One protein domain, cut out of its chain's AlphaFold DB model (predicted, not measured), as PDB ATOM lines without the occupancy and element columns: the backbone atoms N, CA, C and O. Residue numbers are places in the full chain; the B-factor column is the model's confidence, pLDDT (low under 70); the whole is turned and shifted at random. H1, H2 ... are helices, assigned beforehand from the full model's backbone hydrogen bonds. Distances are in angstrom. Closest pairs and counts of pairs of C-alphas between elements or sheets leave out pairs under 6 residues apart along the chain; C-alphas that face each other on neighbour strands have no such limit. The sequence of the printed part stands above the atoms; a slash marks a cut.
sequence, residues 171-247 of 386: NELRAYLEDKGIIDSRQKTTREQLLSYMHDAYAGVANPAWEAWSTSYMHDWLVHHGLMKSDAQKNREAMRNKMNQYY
ATOM      1  N   ASN A 171      18.346 -13.135 -17.349       92.06
ATOM      2  CA  ASN A 171      18.383 -12.379 -16.099       92.06
ATOM      3  C   ASN A 171      19.791 -12.387 -15.502       92.06
ATOM      4  O   ASN A 171      20.262 -11.345 -15.058       92.06
ATOM      5  N   GLU A 172      20.480 -13.527 -15.530       92.69
ATOM      6  CA  GLU A 172      21.868 -13.659 -15.078       92.69
ATOM      7  C   GLU A 172      22.825 -12.809 -15.929       92.69
ATOM      8  O   GLU A 172      23.643 -12.061 -15.387       92.69
ATOM      9  N   LEU A 173      22.687 -12.859 -17.263       86.25
ATOM     10  CA  LEU A 173      23.472 -12.022 -18.184       86.25
ATOM     11  C   LEU A 173      23.231 -10.532 -17.907       86.25
ATOM     12  O   LEU A 173      24.174  -9.744 -17.837       86.25
ATOM     13  N   ARG A 174      21.964 -10.142 -17.724       91.75
ATOM     14  CA  ARG A 174      21.585  -8.760 -17.422       91.75
ATOM     15  C   ARG A 174      22.147  -8.301 -16.082       91.75
ATOM     16  O   ARG A 174      22.764  -7.245 -16.038       91.75
ATOM     17  N   ALA A 175      21.983  -9.095 -15.026       89.00
ATOM     18  CA  ALA A 175      22.463  -8.758 -13.690       89.00
ATOM     19  C   ALA A 175      23.979  -8.513 -13.675       89.00
ATOM     20  O   ALA A 175      24.440  -7.545 -13.076       89.00
ATOM     21  N   TYR A 176      24.755  -9.338 -14.388       87.12
ATOM     22  CA  TYR A 176      26.193  -9.115 -14.538       87.12
ATOM     23  C   TYR A 176      26.505  -7.804 -15.274       87.12
ATOM     24  O   TYR A 176      27.354  -7.032 -14.835       87.12
ATOM     25  N   LEU A 177      25.833  -7.534 -16.395       84.94
ATOM     26  CA  LEU A 177      26.076  -6.323 -17.184       84.94
ATOM     27  C   LEU A 177      25.642  -5.043 -16.454       84.94
ATOM     28  O   LEU A 177      26.284  -4.007 -16.624       84.94
ATOM     29  N   GLU A 178      24.589  -5.108 -15.638       90.00
ATOM     30  CA  GLU A 178      24.149  -4.021 -14.756       90.00
ATOM     31  C   GLU A 178      25.162  -3.773 -13.629       90.00
ATOM     32  O   GLU A 178      25.546  -2.626 -13.408       90.00
ATOM     33  N   ASP A 179      25.671  -4.828 -12.981       87.69
ATOM     34  CA  ASP A 179      26.749  -4.733 -11.980       87.69
ATOM     35  C   ASP A 179      28.015  -4.080 -12.559       87.69
ATOM     36  O   ASP A 179      28.664  -3.258 -11.913       87.69
ATOM     37  N   LYS A 180      28.344  -4.397 -13.816       82.31
ATOM     38  CA  LYS A 180      29.463  -3.782 -14.545       82.31
ATOM     39  C   LYS A 180      29.145  -2.407 -15.136       82.31
ATOM     40  O   LYS A 180      30.034  -1.800 -15.729       82.31
ATOM     41  N   GLY A 181      27.921  -1.900 -14.973       87.12
ATOM     42  CA  GLY A 181      27.498  -0.579 -15.445       87.12
ATOM     43  C   GLY A 181      27.426  -0.440 -16.971       87.12
ATOM     44  O   GLY A 181      27.507   0.670 -17.489       87.12
ATOM     45  N   ILE A 182      27.306  -1.553 -17.697       84.56
ATOM     46  CA  ILE A 182      27.288  -1.583 -19.169       84.56
ATOM     47  C   ILE A 182      25.886  -1.308 -19.709       84.56
ATOM     48  O   ILE A 182      25.740  -0.714 -20.776       84.56
ATOM     49  N   ILE A 183      24.858  -1.739 -18.977       81.00
ATOM     50  CA  ILE A 183      23.450  -1.516 -19.318       81.00
ATOM     51  C   ILE A 183      22.689  -0.954 -18.112       81.00
ATOM     52  O   ILE A 183      23.069  -1.183 -16.966       81.00
ATOM     53  N   ASP A 184      21.594  -0.238 -18.376       86.19
ATOM     54  CA  ASP A 184      20.653   0.224 -17.343       86.19
ATOM     55  C   ASP A 184      19.513  -0.792 -17.153       86.19
ATOM     56  O   ASP A 184      19.003  -1.358 -18.124       86.19
ATOM     57  N   SER A 185      19.040  -0.929 -15.911       79.44
ATOM     58  CA  SER A 185      17.835  -1.671 -15.498       79.44
ATOM     59  C   SER A 185      16.585  -1.469 -16.371       79.44
ATOM     60  O   SER A 185      15.741  -2.357 -16.487       79.44
ATOM     61  N   ARG A 186      16.433  -0.298 -17.003       80.12
ATOM     62  CA  ARG A 186      15.288   0.051 -17.860       80.12
ATOM     63  C   ARG A 186      15.523  -0.229 -19.343       80.12
ATOM     64  O   ARG A 186      14.591  -0.110 -20.143       80.12
ATOM     65  N   GLN A 187      16.745  -0.584 -19.734       80.62
ATOM     66  CA  GLN A 187      17.103  -0.814 -21.125       80.62
ATOM     67  C   GLN A 187      16.548  -2.159 -21.609       80.62
ATOM     68  O   GLN A 187      16.919  -3.229 -21.119       80.62
ATOM     69  N   LYS A 188      15.684  -2.119 -22.630       85.31
ATOM     70  CA  LYS A 188      15.267  -3.327 -23.353       85.31
ATOM     71  C   LYS A 188      16.426  -3.802 -24.230       85.31
ATOM     72  O   LYS A 188      16.808  -3.102 -25.163       85.31
ATOM     73  N   THR A 189      16.959  -4.980 -23.932       85.69
ATOM     74  CA  THR A 189      18.046  -5.625 -24.683       85.69
ATOM     75  C   THR A 189      17.627  -7.032 -25.079       85.69
ATOM     76  O   THR A 189      17.020  -7.743 -24.275       85.69
ATOM     77  N   THR A 190      17.910  -7.422 -26.324       92.94
ATOM     78  CA  THR A 190      17.691  -8.801 -26.783       92.94
ATOM     79  C   THR A 190      18.788  -9.722 -26.255       92.94
ATOM     80  O   THR A 190      19.857  -9.255 -25.851       92.94
ATOM     81  N   ARG A 191      18.561 -11.039 -26.300       91.38
ATOM     82  CA  ARG A 191      19.577 -12.023 -25.909       91.38
ATOM     83  C   ARG A 191      20.856 -11.879 -26.731       91.38
ATOM     84  O   ARG A 191      21.943 -11.928 -26.174       91.38
ATOM     85  N   GLU A 192      20.750 -11.641 -28.034       88.19
ATOM     86  CA  GLU A 192      21.914 -11.441 -28.907       88.19
ATOM     87  C   GLU A 192      22.739 -10.224 -28.473       88.19
ATOM     88  O   GLU A 192      23.967 -10.288 -28.450       88.19
ATOM     89  N   GLN A 193      22.075  -9.134 -28.075       86.06
ATOM     90  CA  GLN A 193      22.746  -7.941 -27.555       86.06
ATOM     91  C   GLN A 193      23.401  -8.210 -26.197       86.06
ATOM     92  O   GLN A 193      24.558  -7.846 -26.008       86.06
ATOM     93  N   LEU A 194      22.705  -8.894 -25.280       85.19
ATOM     94  CA  LEU A 194      23.265  -9.302 -23.986       85.19
ATOM     95  C   LEU A 194      24.518 -10.168 -24.176       85.19
ATOM     96  O   LEU A 194      25.541  -9.909 -23.552       85.19
ATOM     97  N   LEU A 195      24.476 -11.148 -25.081       84.31
ATOM     98  CA  LEU A 195      25.621 -12.007 -25.388       84.31
ATOM     99  C   LEU A 195      26.781 -11.238 -26.033       84.31
ATOM    100  O   LEU A 195      27.935 -11.548 -25.744       84.31
ATOM    101  N   SER A 196      26.498 -10.238 -26.875       83.31
ATOM    102  CA  SER A 196      27.528  -9.353 -27.435       83.31
ATOM    103  C   SER A 196      28.193  -8.508 -26.348       83.31
ATOM    104  O   SER A 196      29.414  -8.431 -26.299       83.31
ATOM    105  N   TYR A 197      27.414  -7.912 -25.444       82.38
ATOM    106  CA  TYR A 197      27.968  -7.136 -24.334       82.38
ATOM    107  C   TYR A 197      28.759  -8.016 -23.365       82.38
ATOM    108  O   TYR A 197      29.829  -7.623 -22.912       82.38
ATOM    109  N   MET A 198      28.278  -9.230 -23.090       84.62
ATOM    110  CA  MET A 198      29.003 -10.214 -22.283       84.62
ATOM    111  C   MET A 198      30.303 -10.648 -22.943       84.62
ATOM    112  O   MET A 198      31.308 -10.804 -22.256       84.62
ATOM    113  N   HIS A 199      30.319 -10.810 -24.264       79.62
ATOM    114  CA  HIS A 199      31.559 -11.075 -24.975       79.62
ATOM    115  C   HIS A 199      32.588  -9.977 -24.684       79.62
ATOM    116  O   HIS A 199      33.682 -10.291 -24.233       79.62
ATOM    117  N   ASP A 200      32.234  -8.706 -24.846       76.25
ATOM    118  CA  ASP A 200      33.192  -7.608 -24.678       76.25
ATOM    119  C   ASP A 200      33.604  -7.406 -23.211       76.25
ATOM    120  O   ASP A 200      34.775  -7.170 -22.913       76.25
ATOM    121  N   ALA A 201      32.660  -7.556 -22.283       77.25
ATOM    122  CA  ALA A 201      32.854  -7.260 -20.866       77.25
ATOM    123  C   ALA A 201      33.377  -8.413 -20.011       77.25
ATOM    124  O   ALA A 201      33.940  -8.173 -18.946       77.25
ATOM    125  N   TYR A 202      33.152  -9.653 -20.442       76.81
ATOM    126  CA  TYR A 202      33.585 -10.854 -19.736       76.81
ATOM    127  C   TYR A 202      34.710 -11.543 -20.505       76.81
ATOM    128  O   TYR A 202      35.798 -11.741 -19.971       76.81
ATOM    129  N   ALA A 203      34.470 -11.911 -21.768       75.38
ATOM    130  CA  ALA A 203      35.448 -12.663 -22.550       75.38
ATOM    131  C   ALA A 203      36.596 -11.787 -23.070       75.38
ATOM    132  O   ALA A 203      37.747 -12.213 -23.037       75.38
ATOM    133  N   GLY A 204      36.305 -10.557 -23.496       71.50
ATOM    134  CA  GLY A 204      37.273  -9.616 -24.059       71.50
ATOM    135  C   GLY A 204      38.313  -9.122 -23.054       71.50
ATOM    136  O   GLY A 204      39.387  -8.681 -23.452       71.50
ATOM    137  N   VAL A 205      38.016  -9.236 -21.758       70.62
ATOM    138  CA  VAL A 205      38.919  -8.860 -20.660       70.62
ATOM    139  C   VAL A 205      39.511 -10.065 -19.928       70.62
ATOM    140  O   VAL A 205      40.309  -9.890 -19.007       70.62
ATOM    141  N   ALA A 206      39.127 -11.289 -20.302       73.69
ATOM    142  CA  ALA A 206      39.651 -12.493 -19.675       73.69
ATOM    143  C   ALA A 206      41.133 -12.667 -20.017       73.69
ATOM    144  O   ALA A 206      41.525 -12.673 -21.184       73.69
ATOM    145  N   ASN A 207      41.956 -12.844 -18.986       68.81
ATOM    146  CA  ASN A 207      43.377 -13.101 -19.138       68.81
ATOM    147  C   ASN A 207      43.810 -14.241 -18.198       68.81
ATOM    148  O   ASN A 207      43.759 -14.052 -16.980       68.81
ATOM    149  N   PRO A 208      44.229 -15.402 -18.730       77.44
ATOM    150  CA  PRO A 208      44.282 -15.749 -20.154       77.44
ATOM    151  C   PRO A 208      42.880 -15.901 -20.772       77.44
ATOM    152  O   PRO A 208      41.912 -16.213 -20.079       77.44
ATOM    153  N   ALA A 209      42.769 -15.722 -22.093       79.69
ATOM    154  CA  ALA A 209      41.480 -15.702 -22.800       79.69
ATOM    155  C   ALA A 209      40.634 -16.971 -22.582       79.69
ATOM    156  O   ALA A 209      39.401 -16.920 -22.599       79.69
ATOM    157  N   TRP A 210      41.281 -18.115 -22.341       82.19
ATOM    158  CA  TRP A 210      40.583 -19.379 -22.127       82.19
ATOM    159  C   TRP A 210      39.806 -19.465 -20.813       82.19
ATOM    160  O   TRP A 210      38.918 -20.308 -20.704       82.19
ATOM    161  N   GLU A 211      40.062 -18.594 -19.833       83.50
ATOM    162  CA  GLU A 211      39.272 -18.562 -18.591       83.50
ATOM    163  C   GLU A 211      37.794 -18.256 -18.865       83.50
ATOM    164  O   GLU A 211      36.905 -18.698 -18.129       83.50
ATOM    165  N   ALA A 212      37.511 -17.567 -19.976       85.81
ATOM    166  CA  ALA A 212      36.151 -17.313 -20.414       85.81
ATOM    167  C   ALA A 212      35.480 -18.501 -21.109       85.81
ATOM    168  O   ALA A 212      34.273 -18.454 -21.346       85.81
ATOM    169  N   TRP A 213      36.210 -19.568 -21.433       87.19
ATOM    170  CA  TRP A 213      35.689 -20.673 -22.231       87.19
ATOM    171  C   TRP A 213      34.813 -21.634 -21.427       87.19
ATOM    172  O   TRP A 213      35.037 -21.937 -20.242       87.19
ATOM    173  N   SER A 214      33.804 -22.176 -22.111       87.69
ATOM    174  CA  SER A 214      32.962 -23.227 -21.556       87.69
ATOM    175  C   SER A 214      33.779 -24.500 -21.308       87.69
ATOM    176  O   SER A 214      34.801 -24.767 -21.944       87.69
ATOM    177  N   THR A 215      33.317 -25.325 -20.368       87.81
ATOM    178  CA  THR A 215      33.950 -26.618 -20.057       87.81
ATOM    179  C   THR A 215      34.001 -27.536 -21.283       87.81
ATOM    180  O   THR A 215      34.972 -28.265 -21.465       87.81
ATOM    181  N   SER A 216      32.983 -27.480 -22.148       86.44
ATOM    182  CA  SER A 216      32.967 -28.236 -23.403       86.44
ATOM    183  C   SER A 216      33.998 -27.716 -24.398       86.44
ATOM    184  O   SER A 216      34.698 -28.524 -24.995       86.44
ATOM    185  N   TYR A 217      34.158 -26.398 -24.531       86.38
ATOM    186  CA  TYR A 217      35.146 -25.851 -25.455       86.38
ATOM    187  C   TYR A 217      36.587 -26.126 -25.002       86.38
ATOM    188  O   TYR A 217      37.413 -26.541 -25.810       86.38
ATOM    189  N   MET A 218      36.888 -25.986 -23.703       85.62
ATOM    190  CA  MET A 218      38.197 -26.388 -23.163       85.62
ATOM    191  C   MET A 218      38.483 -27.871 -23.409       85.62
ATOM    192  O   MET A 218      39.596 -28.230 -23.785       85.62
ATOM    193  N   HIS A 219      37.481 -28.734 -23.228       86.88
ATOM    194  CA  HIS A 219      37.615 -30.155 -23.526       86.88
ATOM    195  C   HIS A 219      37.969 -30.384 -25.001       86.88
ATOM    196  O   HIS A 219      38.944 -31.070 -25.298       86.88
ATOM    197  N   ASP A 220      37.221 -29.775 -25.921       82.62
ATOM    198  CA  ASP A 220      37.445 -29.927 -27.361       82.62
ATOM    199  C   ASP A 220      38.826 -29.403 -27.776       82.62
ATOM    200  O   ASP A 220      39.527 -30.055 -28.551       82.62
ATOM    201  N   TRP A 221      39.260 -28.279 -27.197       83.94
ATOM    202  CA  TRP A 221      40.606 -27.735 -27.367       83.94
ATOM    203  C   TRP A 221      41.679 -28.739 -26.922       83.94
ATOM    204  O   TRP A 221      42.596 -29.061 -27.680       83.94
ATOM    205  N   LEU A 222      41.543 -29.297 -25.715       85.31
ATOM    206  CA  LEU A 222      42.494 -30.264 -25.161       85.31
ATOM    207  C   LEU A 222      42.542 -31.561 -25.976       85.31
ATOM    208  O   LEU A 222      43.627 -32.102 -26.196       85.31
ATOM    209  N   VAL A 223      41.396 -32.049 -26.456       82.81
ATOM    210  CA  VAL A 223      41.321 -33.226 -27.334       82.81
ATOM    211  C   VAL A 223      41.994 -32.950 -28.673       82.81
ATOM    212  O   VAL A 223      42.793 -33.764 -29.138       82.81
ATOM    213  N   HIS A 224      41.731 -31.791 -29.278       77.12
ATOM    214  CA  HIS A 224      42.332 -31.407 -30.553       77.12
ATOM    215  C   HIS A 224      43.866 -31.367 -30.475       77.12
ATOM    216  O   HIS A 224      44.556 -31.849 -31.380       77.12
ATOM    217  N   HIS A 225      44.398 -30.887 -29.348       76.25
ATOM    218  CA  HIS A 225      45.836 -30.873 -29.074       76.25
ATOM    219  C   HIS A 225      46.378 -32.192 -28.524       76.25
ATOM    220  O   HIS A 225      47.563 -32.275 -28.206       76.25
ATOM    221  N   GLY A 226      45.561 -33.242 -28.414       79.25
ATOM    222  CA  GLY A 226      45.971 -34.563 -27.929       79.25
ATOM    223  C   GLY A 226      46.376 -34.593 -26.451       79.25
ATOM    224  O   GLY A 226      47.139 -35.463 -26.044       79.25
ATOM    225  N   LEU A 227      45.935 -33.613 -25.664       85.00
ATOM    226  CA  LEU A 227      46.202 -33.490 -24.225       85.00
ATOM    227  C   LEU A 227      45.165 -34.238 -23.376       85.00
ATOM    228  O   LEU A 227      45.334 -34.375 -22.160       85.00
ATOM    229  N   MET A 228      44.086 -34.691 -24.016       85.44
ATOM    230  CA  MET A 228      42.973 -35.418 -23.422       85.44
ATOM    231  C   MET A 228      42.348 -36.360 -24.463       85.44
ATOM    232  O   MET A 228      42.379 -36.072 -25.659       85.44
ATOM    233  N   LYS A 229      41.797 -37.497 -24.023       85.69
ATOM    234  CA  LYS A 229      41.007 -38.389 -24.888       85.69
ATOM    235  C   LYS A 229      39.578 -37.862 -25.024       85.69
ATOM    236  O   LYS A 229      39.074 -37.233 -24.102       85.69
ATOM    237  N   SER A 230      38.916 -38.148 -26.142       84.50
ATOM    238  CA  SER A 230      37.557 -37.654 -26.419       84.50
ATOM    239  C   SER A 230      36.480 -38.185 -25.469       84.50
ATOM    240  O   SER A 230      35.435 -37.558 -25.330       84.50
ATOM    241  N   ASP A 231      36.714 -39.344 -24.853       84.56
ATOM    242  CA  ASP A 231      35.830 -40.017 -23.897       84.56
ATOM    243  C   ASP A 231      36.170 -39.698 -22.430       84.56
ATOM    244  O   ASP A 231      35.526 -40.216 -21.517       84.56
ATOM    245  N   ALA A 232      37.174 -38.849 -22.183       83.62
ATOM    246  CA  ALA A 232      37.582 -38.494 -20.834       83.62
ATOM    247  C   ALA A 232      36.475 -37.721 -20.097       83.62
ATOM    248  O   ALA A 232      35.768 -36.884 -20.663       83.62
ATOM    249  N   GLN A 233      36.346 -37.967 -18.790       82.50
ATOM    250  CA  GLN A 233      35.395 -37.232 -17.965       82.50
ATOM    251  C   GLN A 233      35.734 -35.734 -17.962       82.50
ATOM    252  O   GLN A 233      36.864 -35.332 -17.677       82.50
ATOM    253  N   LYS A 234      34.720 -34.899 -18.217       80.69
ATOM    254  CA  LYS A 234      34.829 -33.434 -18.247       80.69
ATOM    255  C   LYS A 234      34.970 -32.840 -16.837       80.69
ATOM    256  O   LYS A 234      34.059 -32.188 -16.333       80.69
ATOM    257  N   ASN A 235      36.118 -33.053 -16.194       88.25
ATOM    258  CA  ASN A 235      36.488 -32.376 -14.951       88.25
ATOM    259  C   ASN A 235      37.103 -31.001 -15.270       88.25
ATOM    260  O   ASN A 235      38.191 -30.917 -15.846       88.25
ATOM    261  N   ARG A 236      36.405 -29.917 -14.899       86.50
ATOM    262  CA  ARG A 236      36.838 -28.541 -15.188       86.50
ATOM    263  C   ARG A 236      38.192 -28.218 -14.564       86.50
ATOM    264  O   ARG A 236      39.018 -27.631 -15.246       86.50
ATOM    265  N   GLU A 237      38.441 -28.609 -13.320       89.38
ATOM    266  CA  GLU A 237      39.701 -28.316 -12.627       89.38
ATOM    267  C   GLU A 237      40.891 -29.002 -13.308       89.38
ATOM    268  O   GLU A 237      41.886 -28.352 -13.626       89.38
ATOM    269  N   ALA A 238      40.747 -30.284 -13.651       89.12
ATOM    270  CA  ALA A 238      41.773 -31.017 -14.390       89.12
ATOM    271  C   ALA A 238      42.063 -30.380 -15.763       89.12
ATOM    272  O   ALA A 238      43.217 -30.302 -16.188       89.12
ATOM    273  N   MET A 239      41.025 -29.890 -16.448       88.62
ATOM    274  CA  MET A 239      41.187 -29.163 -17.706       88.62
ATOM    275  C   MET A 239      41.874 -27.817 -17.505       88.62
ATOM    276  O   MET A 239      42.802 -27.530 -18.247       88.62
ATOM    277  N   ARG A 240      41.505 -27.031 -16.483       90.12
ATOM    278  CA  ARG A 240      42.182 -25.761 -16.160       90.12
ATOM    279  C   ARG A 240      43.667 -25.974 -15.885       90.12
ATOM    280  O   ARG A 240      44.480 -25.201 -16.374       90.12
ATOM    281  N   ASN A 241      44.038 -27.045 -15.187       90.38
ATOM    282  CA  ASN A 241      45.447 -27.373 -14.951       90.38
ATOM    283  C   ASN A 241      46.200 -27.636 -16.264       90.38
ATOM    284  O   ASN A 241      47.286 -27.100 -16.469       90.38
ATOM    285  N   LYS A 242      45.596 -28.383 -17.198       89.50
ATOM    286  CA  LYS A 242      46.179 -28.587 -18.534       89.50
ATOM    287  C   LYS A 242      46.206 -27.303 -19.364       89.50
ATOM    288  O   LYS A 242      47.205 -27.045 -20.024       89.50
ATOM    289  N   MET A 243      45.152 -26.489 -19.319       87.69
ATOM    290  CA  MET A 243      45.114 -25.200 -20.011       87.69
ATOM    291  C   MET A 243      46.223 -24.280 -19.497       87.69
ATOM    292  O   MET A 243      46.995 -23.778 -20.298       87.69
ATOM    293  N   ASN A 244      46.401 -24.153 -18.181       88.19
ATOM    294  CA  ASN A 244      47.509 -23.397 -17.588       88.19
ATOM    295  C   ASN A 244      48.889 -23.870 -18.070       88.19
ATOM    296  O   ASN A 244      49.803 -23.067 -18.227       88.19
ATOM    297  N   GLN A 245      49.054 -25.173 -18.297       86.94
ATOM    298  CA  GLN A 245      50.341 -25.748 -18.682       86.94
ATOM    299  C   GLN A 245      50.644 -25.655 -20.186       86.94
ATOM    300  O   GLN A 245      51.818 -25.589 -20.570       86.94
ATOM    301  N   TYR A 246      49.609 -25.705 -21.029       86.31
ATOM    302  CA  TYR A 246      49.750 -25.918 -22.474       86.31
ATOM    303  C   TYR A 246      49.136 -24.835 -23.348       86.31
ATOM    304  O   TYR A 246      49.464 -24.767 -24.533       86.31
ATOM    305  N   TYR A 247      48.251 -24.006 -22.806       85.75
ATOM    306  CA  TYR A 247      47.739 -22.870 -23.545       85.75
ATOM    307  C   TYR A 247      48.824 -21.805 -23.681       85.75
ATOM    308  O   TYR A 247      49.531 -21.487 -22.726       85.75
TER     309      TYR A 247
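Overview. This is residues 171 to 247 of the 386 residues of an uncharacterized protein of Sphaerobolus stellatus (strain SS14) (UniProt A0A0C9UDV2). Two small two-helix lobes sit at the two ends of a rod: the longest helix, H2, with H1 in one, and H4 with H5 in the other, joined by a thin waist that holds the short H3. In each lobe the two helices touch at a steep tilt and run the same way, H4 and H5 as a V that comes closest at their first residues, Thr 215 and Arg 236, and a long loop leads from the first helix to the second. The printed part has 77 residues with five named helices, H1 to H5 in chain order, and no named strand, and its class is all helix. The whole is loose, with a radius of gyration of the C-alphas of 15.6 A and spans of 47 by 22 by 17 A.

Along the chain. H2, residues 191 to 203, runs 16.2 A from C-alpha 191 at (19.577, -12.023, -25.909) to C-alpha 203 at (35.448, -12.663, -22.550). H1 is residues 171 to 179, 12.1 A long. H3 is residues 209 to 212, 6.1 A long. H4, residues 215 to 224, measures 14.3 A. H5, residues 236 to 246, measures 15.1 A and ends at C-alpha 246 (49.750, -25.918, -22.474).

Arrangement. H2 touches H1 at a steep tilt of 50 degrees, the same way; their closest C-alphas, of Leu 173 and Leu 194, are 6.4 A apart. With residues 202 to 203 alone, H2 only just touches H3, only at the corner, with 3 pairs of C-alphas within 8 A; the closest, Ala 203 and Ala 212, are 5.2 A apart. H3 is close to H4 but not clearly touching, the closest C-alphas being Trp 210 and Met 218 at 7.5 A. H4 touches H5 at a steep tilt of 43 degrees, the same way, closest at the C-alphas of Thr 215 and Arg 236, 6.0 A. H1 and H2 are each apart from H4 and H5. Every O i to N i+4 pair is within hydrogen-bond range in H1, H2, H4 and H5; H3 is too short for one.

Size, cuts and confidence. The C-alphas farthest apart, of Arg 186 and Gly 226, are 47.3 A apart. The printed part has no cut. The links H1 to H2 and H4 to H5 are long. Mean pLDDT of the printed part is 84.2; residue 207 is under 70.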